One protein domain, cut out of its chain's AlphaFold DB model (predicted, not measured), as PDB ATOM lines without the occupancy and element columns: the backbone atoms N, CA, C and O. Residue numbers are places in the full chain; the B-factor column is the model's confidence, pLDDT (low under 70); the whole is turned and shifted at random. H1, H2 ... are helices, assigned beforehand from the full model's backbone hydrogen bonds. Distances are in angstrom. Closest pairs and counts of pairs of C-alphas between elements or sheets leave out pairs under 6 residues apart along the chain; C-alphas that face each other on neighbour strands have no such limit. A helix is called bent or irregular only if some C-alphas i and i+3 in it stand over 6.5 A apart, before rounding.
ATOM      1  N   ILE A  28      69.773 108.558  91.715       97.12
ATOM      2  CA  ILE A  28      69.739 107.716  92.922       97.12
ATOM      3  C   ILE A  28      70.395 108.444  94.101       97.12
ATOM      4  O   ILE A  28      69.813 108.499  95.186       97.12
ATOM      5  N   GLY A  29      71.574 109.031  93.882       95.31
ATOM      6  CA  GLY A  29      72.296 109.821  94.879       95.31
ATOM      7  C   GLY A  29      71.460 110.979  95.415       95.31
ATOM      8  O   GLY A  29      71.260 111.107  96.624       95.31
ATOM      9  N   MET A  30      70.907 111.786  94.505       96.25
ATOM     10  CA  MET A  30      70.093 112.951  94.839       96.25
ATOM     11  C   MET A  30      68.879 112.561  95.678       96.25
ATOM     12  O   MET A  30      68.649 113.149  96.732       96.25
ATOM     13  N   PHE A  31      68.136 111.539  95.248       96.62
ATOM     14  CA  PHE A  31      66.968 111.057  95.982       96.62
ATOM     15  C   PHE A  31      67.342 110.509  97.367       96.62
ATOM     16  O   PHE A  31      66.660 110.783  98.357       96.62
ATOM     17  N   GLY A  32      68.454 109.778  97.470       94.50
ATOM     18  CA  GLY A  32      68.932 109.259  98.748       94.50
ATOM     19  C   GLY A  32      69.341 110.362  99.725       94.50
ATOM     20  O   GLY A  32      68.927 110.332 100.881       94.50
ATOM     21  N   TYR A  33      70.064 111.391  99.276       93.25
ATOM     22  CA  TYR A  33      70.427 112.528 100.134       93.25
ATOM     23  C   TYR A  33      69.229 113.394 100.529       93.25
ATOM     24  O   TYR A  33      69.159 113.878 101.660       93.25
ATOM     25  N   GLN A  34      68.251 113.554  99.639       93.50
ATOM     26  CA  GLN A  34      67.008 114.253  99.966       93.50
ATOM     27  C   GLN A  34      66.178 113.507 101.014       93.50
ATOM     28  O   GLN A  34      65.574 114.138 101.875       93.50
ATOM     29  N   THR A  35      66.150 112.175 100.965       93.50
ATOM     30  CA  THR A  35      65.340 111.362 101.889       93.50
ATOM     31  C   THR A  35      66.029 111.088 103.222       93.50
ATOM     32  O   THR A  35      65.359 111.070 104.250       93.50
ATOM     33  N   THR A  36      67.348 110.890 103.228       92.31
ATOM     34  CA  THR A  36      68.104 110.561 104.449       92.31
ATOM     35  C   THR A  36      68.535 111.795 105.235       92.31
ATOM     36  O   THR A  36      68.435 111.799 106.456       92.31
ATOM     37  N   GLU A  37      68.969 112.857 104.550       89.31
ATOM     38  CA  GLU A  37      69.520 114.069 105.177       89.31
ATOM     39  C   GLU A  37      68.635 115.308 104.977       89.31
ATOM     40  O   GLU A  37      68.919 116.361 105.546       89.31
ATOM     41  N   GLY A  38      67.567 115.222 104.173       88.44
ATOM     42  CA  GLY A  38      66.706 116.375 103.890       88.44
ATOM     43  C   GLY A  38      67.414 117.486 103.106       88.44
ATOM     44  O   GLY A  38      67.024 118.648 103.211       88.44
ATOM     45  N   MET A  39      68.477 117.157 102.362       90.56
ATOM     46  CA  MET A  39      69.273 118.147 101.630       90.56
ATOM     47  C   MET A  39      68.465 118.837 100.525       90.56
ATOM     48  O   MET A  39      67.607 118.229  99.882       90.56
ATOM     49  N   ALA A  40      68.789 120.102 100.243       93.50
ATOM     50  CA  ALA A  40      68.263 120.775  99.062       93.50
ATOM     51  C   ALA A  40      68.729 120.042  97.783       93.50
ATOM     52  O   ALA A  40      69.823 119.471  97.770       93.50
ATOM     53  N   PRO A  41      67.954 120.069  96.679       93.44
ATOM     54  CA  PRO A  41      68.305 119.347  95.452       93.44
ATOM     55  C   PRO A  41      69.709 119.662  94.919       93.44
ATOM     56  O   PRO A  41      70.389 118.769  94.422       93.44
ATOM     57  N   ILE A  42      70.153 120.918  95.034       94.44
ATOM     58  CA  ILE A  42      71.472 121.345  94.555       94.44
ATOM     59  C   ILE A  42      72.614 120.777  95.408       94.44
ATOM     60  O   ILE A  42      73.618 120.332  94.857       94.44
ATOM     61  N   ASP A  43      72.431 120.703  96.728       93.12
ATOM     62  CA  ASP A  43      73.414 120.128  97.654       93.12
ATOM     63  C   ASP A  43      73.459 118.603  97.525       93.12
ATOM     64  O   ASP A  43      74.532 117.997  97.549       93.12
ATOM     65  N   ALA A  44      72.293 117.984  97.321       93.81
ATOM     66  CA  ALA A  44      72.165 116.561  97.046       93.81
ATOM     67  C   ALA A  44      72.846 116.191  95.718       93.81
ATOM     68  O   ALA A  44      73.565 115.193  95.649       93.81
ATOM     69  N   PHE A  45      72.676 117.014  94.676       95.25
ATOM     70  CA  PHE A  45      73.380 116.862  93.402       95.25
ATOM     71  C   PHE A  45      74.891 116.993  93.586       95.25
ATOM     72  O   PHE A  45      75.628 116.111  93.150       95.25
ATOM     73  N   LEU A  46      75.345 118.049  94.268       94.69
ATOM     74  CA  LEU A  46      76.764 118.293  94.512       94.69
ATOM     75  C   LEU A  46      77.417 117.111  95.240       94.69
ATOM     76  O   LEU A  46      78.424 116.593  94.769       94.69
ATOM     77  N   ASN A  47      76.821 116.634  96.337       93.81
ATOM     78  CA  ASN A  47      77.348 115.493  97.091       93.81
ATOM     79  C   ASN A  47      77.344 114.197  96.270       93.81
ATOM     80  O   ASN A  47      78.317 113.441  96.292       93.81
ATOM     81  N   SER A  48      76.285 113.974  95.488       94.88
ATOM     82  CA  SER A  48      76.193 112.813  94.600       94.88
ATOM     83  C   SER A  48      77.265 112.834  93.514       94.88
ATOM     84  O   SER A  48      77.869 111.798  93.236       94.88
ATOM     85  N   ALA A  49      77.510 114.004  92.919       94.94
ATOM     86  CA  ALA A  49      78.506 114.213  91.877       94.94
ATOM     87  C   ALA A  49      79.935 114.115  92.418       94.94
ATOM     88  O   ALA A  49      80.786 113.524  91.759       94.94
ATOM     89  N   MET A  50      80.192 114.635  93.622       94.44
ATOM     90  CA  MET A  50      81.489 114.510  94.288       94.44
ATOM     91  C   MET A  50      81.854 113.040  94.501       94.44
ATOM     92  O   MET A  50      82.900 112.605  94.017       94.44
ATOM     93  N   LEU A  51      80.960 112.258  95.120       93.81
ATOM     94  CA  LEU A  51      81.184 110.826  95.346       93.81
ATOM     95  C   LEU A  51      81.317 110.042  94.042       93.81
ATOM     96  O   LEU A  51      82.175 109.167  93.935       93.81
ATOM     97  N   LEU A  52      80.502 110.370  93.039       93.56
ATOM     98  CA  LEU A  52      80.604 109.755  91.720       93.56
ATOM     99  C   LEU A  52      81.931 110.082  91.024       93.56
ATOM    100  O   LEU A  52      82.503 109.227  90.356       93.56
ATOM    101  N   GLY A  53      82.442 111.297  91.224       90.31
ATOM    102  CA  GLY A  53      83.757 111.735  90.762       90.31
ATOM    103  C   GLY A  53      84.930 111.190  91.584       90.31
ATOM    104  O   GLY A  53      86.075 111.505  91.271       90.31
ATOM    105  N   GLY A  54      84.673 110.387  92.624       88.31
ATOM    106  CA  GLY A  54      85.700 109.806  93.495       88.31
ATOM    107  C   GLY A  54      86.213 110.744  94.590       88.31
ATOM    108  O   GLY A  54      87.172 110.414  95.283       88.31
ATOM    109  N   MET A  55      85.585 111.905  94.760       87.94
ATOM    110  CA  MET A  55      85.890 112.846  95.832       87.94
ATOM    111  C   MET A  55      84.899 112.676  96.992       87.94
ATOM    112  O   MET A  55      83.770 112.230  96.808       87.94
ATOM    113  N   GLY A  56      85.311 113.020  98.211       84.00
ATOM    114  CA  GLY A  56      84.429 112.948  99.380       84.00
ATOM    115  C   GLY A  56      83.257 113.945  99.322       84.00
ATOM    116  O   GLY A  56      83.294 114.893  98.536       84.00
ATOM    117  N   PRO A  57      82.225 113.760 100.163       81.94
ATOM    118  CA  PRO A  57      81.098 114.688 100.262       81.94
ATOM    119  C   PRO A  57      81.549 116.107 100.652       81.94
ATOM    120  O   PRO A  57      82.537 116.287 101.367       81.94
ATOM    121  N   VAL A  58      80.808 117.115 100.186       78.50
ATOM    122  CA  VAL A  58      81.082 118.544 100.406       78.50
ATOM    123  C   VAL A  58      79.906 119.177 101.135       78.50
ATOM    124  O   VAL A  58      78.767 119.102 100.675       78.50
ATOM    125  N   GLY A  59      80.195 119.846 102.250       71.56
ATOM    126  CA  GLY A  59      79.197 120.509 103.085       71.56
ATOM    127  C   GLY A  59      79.293 120.084 104.554       71.56
ATOM    128  O   GLY A  59      80.247 119.399 104.926       71.56
ATOM    129  N   PRO A  60      78.346 120.522 105.407       61.94
ATOM    130  CA  PRO A  60      78.318 120.120 106.811       61.94
ATOM    131  C   PRO A  60      78.227 118.595 106.940       61.94
ATOM    132  O   PRO A  60      77.635 117.930 106.091       61.94
ATOM    133  N   GLU A  61      78.815 118.053 108.008       72.75
ATOM    134  CA  GLU A  61      78.827 116.613 108.276       72.75
ATOM    135  C   GLU A  61      77.419 116.010 108.217       72.75
ATOM    136  O   GLU A  61      76.451 116.616 108.684       72.75
ATOM    137  N   LEU A  62      77.328 114.792 107.669       81.12
ATOM    138  CA  LEU A  62      76.098 114.000 107.650       81.12
ATOM    139  C   LEU A  62      75.558 113.872 109.075       81.12
ATOM    140  O   LEU A  62      76.254 113.385 109.977       81.12
ATOM    141  N   LYS A  63      74.323 114.327 109.275       83.62
ATOM    142  CA  LYS A  63      73.717 114.485 110.601       83.62
ATOM    143  C   LYS A  63      73.010 113.220 111.060       83.62
ATOM    144  O   LYS A  63      72.841 113.025 112.261       83.62
ATOM    145  N   THR A  64      72.604 112.365 110.125       88.56
ATOM    146  CA  THR A  64      71.824 111.159 110.401       88.56
ATOM    147  C   THR A  64      72.662 109.896 110.208       88.56
ATOM    148  O   THR A  64      73.538 109.813 109.344       88.56
ATOM    149  N   GLU A  65      72.387 108.868 111.009       91.69
ATOM    150  CA  GLU A  65      73.022 107.555 110.835       91.69
ATOM    151  C   GLU A  65      72.632 106.917 109.494       91.69
ATOM    152  O   GLU A  65      73.475 106.334 108.811       91.69
ATOM    153  N   ALA A  66      71.374 107.105 109.075       90.56
ATOM    154  CA  ALA A  66      70.874 106.665 107.777       90.56
ATOM    155  C   ALA A  66      71.634 107.317 106.611       90.56
ATOM    156  O   ALA A  66      72.017 106.623 105.671       90.56
ATOM    157  N   GLY A  67      71.907 108.623 106.687       91.31
ATOM    158  CA  GLY A  67      72.671 109.358 105.681       91.31
ATOM    159  C   GLY A  67      74.121 108.896 105.591       91.31
ATOM    160  O   GLY A  67      74.640 108.726 104.489       91.31
ATOM    161  N   LYS A  68      74.762 108.597 106.728       91.19
ATOM    162  CA  LYS A  68      76.117 108.012 106.762       91.19
ATOM    163  C   LYS A  68      76.168 106.636 106.105       91.19
ATOM    164  O   LYS A  68      77.049 106.388 105.281       91.19
ATOM    165  N   LEU A  69      75.218 105.760 106.437       94.31
ATOM    166  CA  LEU A  69      75.137 104.428 105.839       94.31
ATOM    167  C   LEU A  69      74.864 104.511 104.332       94.31
ATOM    168  O   LEU A  69      75.549 103.857 103.544       94.31
ATOM    169  N   PHE A  70      73.918 105.363 103.928       93.88
ATOM    170  CA  PHE A  70      73.615 105.614 102.525       93.88
ATOM    171  C   PHE A  70      74.843 106.119 101.768       93.88
ATOM    172  O   PHE A  70      75.200 105.534 100.751       93.88
ATOM    173  N   ALA A  71      75.521 107.150 102.278       92.50
ATOM    174  CA  ALA A  71      76.707 107.719 101.646       92.50
ATOM    175  C   ALA A  71      77.815 106.673 101.460       92.50
ATOM    176  O   ALA A  71      78.439 106.633 100.402       92.50
ATOM    177  N   GLY A  72      78.024 105.789 102.442       93.31
ATOM    178  CA  GLY A  72      78.981 104.684 102.335       93.31
ATOM    179  C   GLY A  72      78.618 103.683 101.234       93.31
ATOM    180  O   GLY A  72      79.441 103.391 100.364       93.31
ATOM    181  N   CYS A  73      77.378 103.185 101.222       95.12
ATOM    182  CA  CYS A  73      76.911 102.258 100.185       95.12
ATOM    183  C   CYS A  73      76.921 102.901  98.790       95.12
ATOM    184  O   CYS A  73      77.356 102.282  97.817       95.12
ATOM    185  N   TYR A  74      76.473 104.151  98.700       94.94
ATOM    186  CA  TYR A  74      76.451 104.919  97.465       94.94
ATOM    187  C   TYR A  74      77.871 105.167  96.937       94.94
ATOM    188  O   TYR A  74      78.107 104.969  95.750       94.94
ATOM    189  N   ALA A  75      78.846 105.478  97.800       94.62
ATOM    190  CA  ALA A  75      80.249 105.642  97.409       94.62
ATOM    191  C   ALA A  75      80.854 104.366  96.790       94.62
ATOM    192  O   ALA A  75      81.546 104.442  95.775       94.62
ATOM    193  N   ILE A  76      80.553 103.187  97.350       95.25
ATOM    194  CA  ILE A  76      80.982 101.899  96.774       95.25
ATOM    195  C   ILE A  76      80.359 101.704  95.382       95.25
ATOM    196  O   ILE A  76      81.057 101.341  94.432       95.25
ATOM    197  N   GLY A  77      79.058 101.985  95.248       95.12
ATOM    198  CA  GLY A  77      78.355 101.926  93.965       95.12
ATOM    199  C   GLY A  77      78.947 102.879  92.921       95.12
ATOM    200  O   GLY A  77      79.199 102.471  91.789       95.12
ATOM    201  N   CYS A  78      79.244 104.117  93.314       94.94
ATOM    202  CA  CYS A  78      79.912 105.121  92.488       94.94
ATOM    203  C   CYS A  78      81.277 104.652  91.977       94.94
ATOM    204  O   CYS A  78      81.571 104.807  90.791       94.94
ATOM    205  N   GLY A  79      82.082 104.020  92.837       93.62
ATOM    206  CA  GLY A  79      83.362 103.436  92.434       93.62
ATOM    207  C   GLY A  79      83.203 102.389  91.328       93.62
ATOM    208  O   GLY A  79      83.921 102.427  90.328       93.62
ATOM    209  N   LEU A  80      82.215 101.498  91.452       94.69
ATOM    210  CA  LEU A  80      81.913 100.508  90.412       94.69
ATOM    211  C   LEU A  80      81.425 101.164  89.116       94.69
ATOM    212  O   LEU A  80      81.876 100.791  88.034       94.69
ATOM    213  N   VAL A  81      80.543 102.163  89.212       94.50
ATOM    214  CA  VAL A  81      80.051 102.932  88.057       94.50
ATOM    215  C   VAL A  81      81.205 103.585  87.298       94.50
ATOM    216  O   VAL A  81      81.241 103.502  86.070       94.50
ATOM    217  N   LEU A  82      82.179 104.169  88.002       91.62
ATOM    218  CA  LEU A  82      83.360 104.787  87.392       91.62
ATOM    219  C   LEU A  82      84.216 103.754  86.644       91.62
ATOM    220  O   LEU A  82      84.625 103.999  85.503       91.62
ATOM    221  N   VAL A  83      84.439 102.578  87.241       93.56
ATOM    222  CA  VAL A  83      85.168 101.469  86.598       93.56
ATOM    223  C   VAL A  83      84.432 100.981  85.346       93.56
ATOM    224  O   VAL A  83      85.049 100.845  84.287       93.56
ATOM    225  N   PHE A  84      83.115 100.775  85.426       92.75
ATOM    226  CA  PHE A  84      82.311 100.344  84.281       92.75
ATOM    227  C   PHE A  84      82.285 101.383  83.160       92.75
ATOM    228  O   PHE A  84      82.507 101.030  82.002       92.75
ATOM    229  N   ALA A  85      82.066 102.660  83.485       91.31
ATOM    230  CA  ALA A  85      82.068 103.744  82.507       91.31
ATOM    231  C   ALA A  85      83.418 103.833  81.780       91.31
ATOM    232  O   ALA A  85      83.459 103.892  80.549       91.31
ATOM    233  N   SER A  86      84.521 103.748  82.529       90.75
ATOM    234  CA  SER A  86      85.875 103.728  81.966       90.75
ATOM    235  C   SER A  86      86.080 102.528  81.040       90.75
ATOM    236  O   SER A  86      86.566 102.693  79.924       90.75
ATOM    237  N   GLY A  87      85.652 101.331  81.456       91.25
ATOM    238  CA  GLY A  87      85.741 100.113  80.649       91.25
ATOM    239  C   GLY A  87      84.945 100.191  79.342       91.25
ATOM    240  O   GLY A  87      85.468  99.843  78.288       91.25
ATOM    241  N   VAL A  88      83.713 100.708  79.381       89.62
ATOM    242  CA  VAL A  88      82.855 100.868  78.190       89.62
ATOM    243  C   VAL A  88      83.461 101.854  77.186       89.62
ATOM    244  O   VAL A  88      83.465 101.591  75.980       89.62
ATOM    245  N   ILE A  89      84.013 102.971  77.666       88.19
ATOM    246  CA  ILE A  89      84.653 103.978  76.807       88.19
ATOM    247  C   ILE A  89      85.980 103.450  76.236       88.19
ATOM    248  O   ILE A  89      86.256 103.639  75.049       88.19
ATOM    249  N   LEU A  90      86.789 102.758  77.048       87.81
ATOM    250  CA  LEU A  90      88.113 102.269  76.652       87.81
ATOM    251  C   LEU A  90      88.080 100.974  75.830       87.81
ATOM    252  O   LEU A  90      89.003 100.747  75.053       87.81
ATOM    253  N   ALA A  91      87.036 100.144  75.926       87.31
ATOM    254  CA  ALA A  91      86.915  98.886  75.181       87.31
ATOM    255  C   ALA A  91      87.199  99.000  73.661       87.31
ATOM    256  O   ALA A  91      88.037  98.243  73.161       87.31
ATOM    257  N   PRO A  92      86.586  99.931  72.894       80.50
ATOM    258  CA  PRO A  92      86.875 100.072  71.463       80.50
ATOM    259  C   PRO A  92      88.302 100.562  71.183       80.50
ATOM    260  O   PRO A  92      88.861 100.236  70.134       80.50
ATOM    261  N   VAL A  93      88.897 101.330  72.101       83.75
ATOM    262  CA  VAL A  93      90.286 101.797  71.996       83.75
ATOM    263  C   VAL A  93      91.238 100.630  72.214       83.75
ATOM    264  O   VAL A  93      92.103 100.389  71.376       83.75
ATOM    265  N   LEU A  94      91.031  99.856  73.280       84.19
ATOM    266  CA  LEU A  94      91.861  98.705  73.617       84.19
ATOM    267  C   LEU A  94      91.808  97.644  72.515       84.19
ATOM    268  O   LEU A  94      92.847  97.160  72.084       84.19
ATOM    269  N   HIS A  95      90.619  97.360  71.974       82.00
ATOM    270  CA  HIS A  95      90.472  96.452  70.835       82.00
ATOM    271  C   HIS A  95      91.217  96.959  69.587       82.00
ATOM    272  O   HIS A  95      91.765  96.165  68.824       82.00
ATOM    273  N   ARG A  96      91.258  98.279  69.353       76.94
ATOM    274  CA  ARG A  96      92.006  98.864  68.229       76.94
ATOM    275  C   ARG A  96      93.517  98.791  68.445       76.94
ATOM    276  O   ARG A  96      94.226  98.475  67.498       76.94
ATOM    277  N   VAL A  97      93.989  99.055  69.663       82.31
ATOM    278  CA  VAL A  97      95.409  98.947  70.037       82.31
ATOM    279  C   VAL A  97      95.879  97.498  69.928       82.31
ATOM    280  O   VAL A  97      96.882  97.242  69.274       82.31
ATOM    281  N   LEU A  98      95.121  96.538  70.468       80.56
ATOM    282  CA  LEU A  98      95.437  95.110  70.363       80.56
ATOM    283  C   LEU A  98      95.491  94.636  68.910       80.56
ATOM    284  O   LEU A  98      96.392  93.889  68.548       80.56
ATOM    285  N   HIS A  99      94.558  95.087  68.067       77.88
ATOM    286  CA  HIS A  99      94.573  94.738  66.649       77.88
ATOM    287  C   HIS A  99      95.707  95.441  65.884       77.88
ATOM    288  O   HIS A  99      96.167  94.907  64.888       77.88
ATOM    289  N   ALA A 100      96.162  96.621  66.313       75.88
ATOM    290  CA  ALA A 100      97.319  97.286  65.713       75.88
ATOM    291  C   ALA A 100      98.649  96.635  66.131       75.88
ATOM    292  O   ALA A 100      99.577  96.612  65.336       75.88
ATOM    293  N   LEU A 101      98.726  96.086  67.348       75.12
ATOM    294  CA  LEU A 101      99.916  95.401  67.868       75.12
ATOM    295  C   LEU A 101     100.087  93.973  67.321       75.12
ATOM    296  O   LEU A 101     101.213  93.512  67.216       75.12
ATOM    297  N   HIS A 102      99.003  93.283  66.944       66.31
ATOM    298  CA  HIS A 102      99.074  91.962  66.293       66.31
ATOM    299  C   HIS A 102      99.248  92.029  64.763       66.31
ATOM    300  O   HIS A 102      99.254  90.995  64.108       66.31
TER     301      HIS A 102
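This is residues 28 to 102 of the 109 residues of an uncharacterized protein of Burkholderiales bacterium (UniProt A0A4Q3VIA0). One long bent helix, H3, makes the length of this model; two short helices, H1 and H2, pack on its first arm to form a small compact head, and residues 83 to 102 of H3 stick out from that head as a free arm. H1 runs beside the first arm the opposite way, H2 stands steeply to both and meets that arm with its last residues, and a long link then folds back to where H3 begins. The printed part has 75 residues with three named helices, in the order H1, H2, H3, and no named strand; the class is all helix. The whole is only just loose, close to extended, with a radius of gyration of the C-alphas of 16.7 A and spans of 56 by 21 by 17 A.

H1, residues 28 to 36, touches H2, residues 41 to 52, at a steep tilt of 56 degrees, opposite ways; their closest C-alphas are those of Met 30 and Ala 44, 4.7 A apart. H3, residues 65 to 102, was assigned as one helix by its hydrogen bonds but is bent: C-alphas 89 and 92 are 7.0 A apart. Its arms are H3a, residues 65 to 89, and H3b, residues 92 to 102, at a steep tilt of 41 degrees. H1 touches H3a, which meets it with residues 66 to 74 alone, at a shallow tilt of 3 degrees, opposite ways; the closest C-alphas are those of Thr 36 and Gly 67, 4.9 A apart. H2 touches H3a with residues 51 to 52 alone, at a steep tilt of 57 degrees, the same way; the closest C-alphas are those of Leu 52 and Cys 78, 4.7 A apart. With 1 of these 3 pairs at a shallow tilt, the packing is only just mostly crossed. H3b is apart from H1 and from H2. In H1, H2, H3a and H3b every O i to N i+4 pair is within hydrogen-bond range.

H1 begins at C-alpha 28, (69.739, 107.716, 92.922), and measures 12.0 A from first to last C-alpha. H2 measures 16.0 A. H3a begins at C-alpha 65, (73.022, 107.555, 110.835), and measures 36.1 A. H3b measures 15.5 A and ends at C-alpha 102, (99.074, 91.962, 66.293).

The C-alphas of Lys 63 and His 102 are the two farthest apart, at 55.8 A. Without residues 83 to 102, which stand free, the body of 55 residues spans 26 by 21 by 18 A. The link from H1 to H2 is tight, and that from H2 to H3, residues 53 to 64, is long. The printed part has no cut. Its mean pLDDT is 89.0, and residues 60 and 102 are under 70.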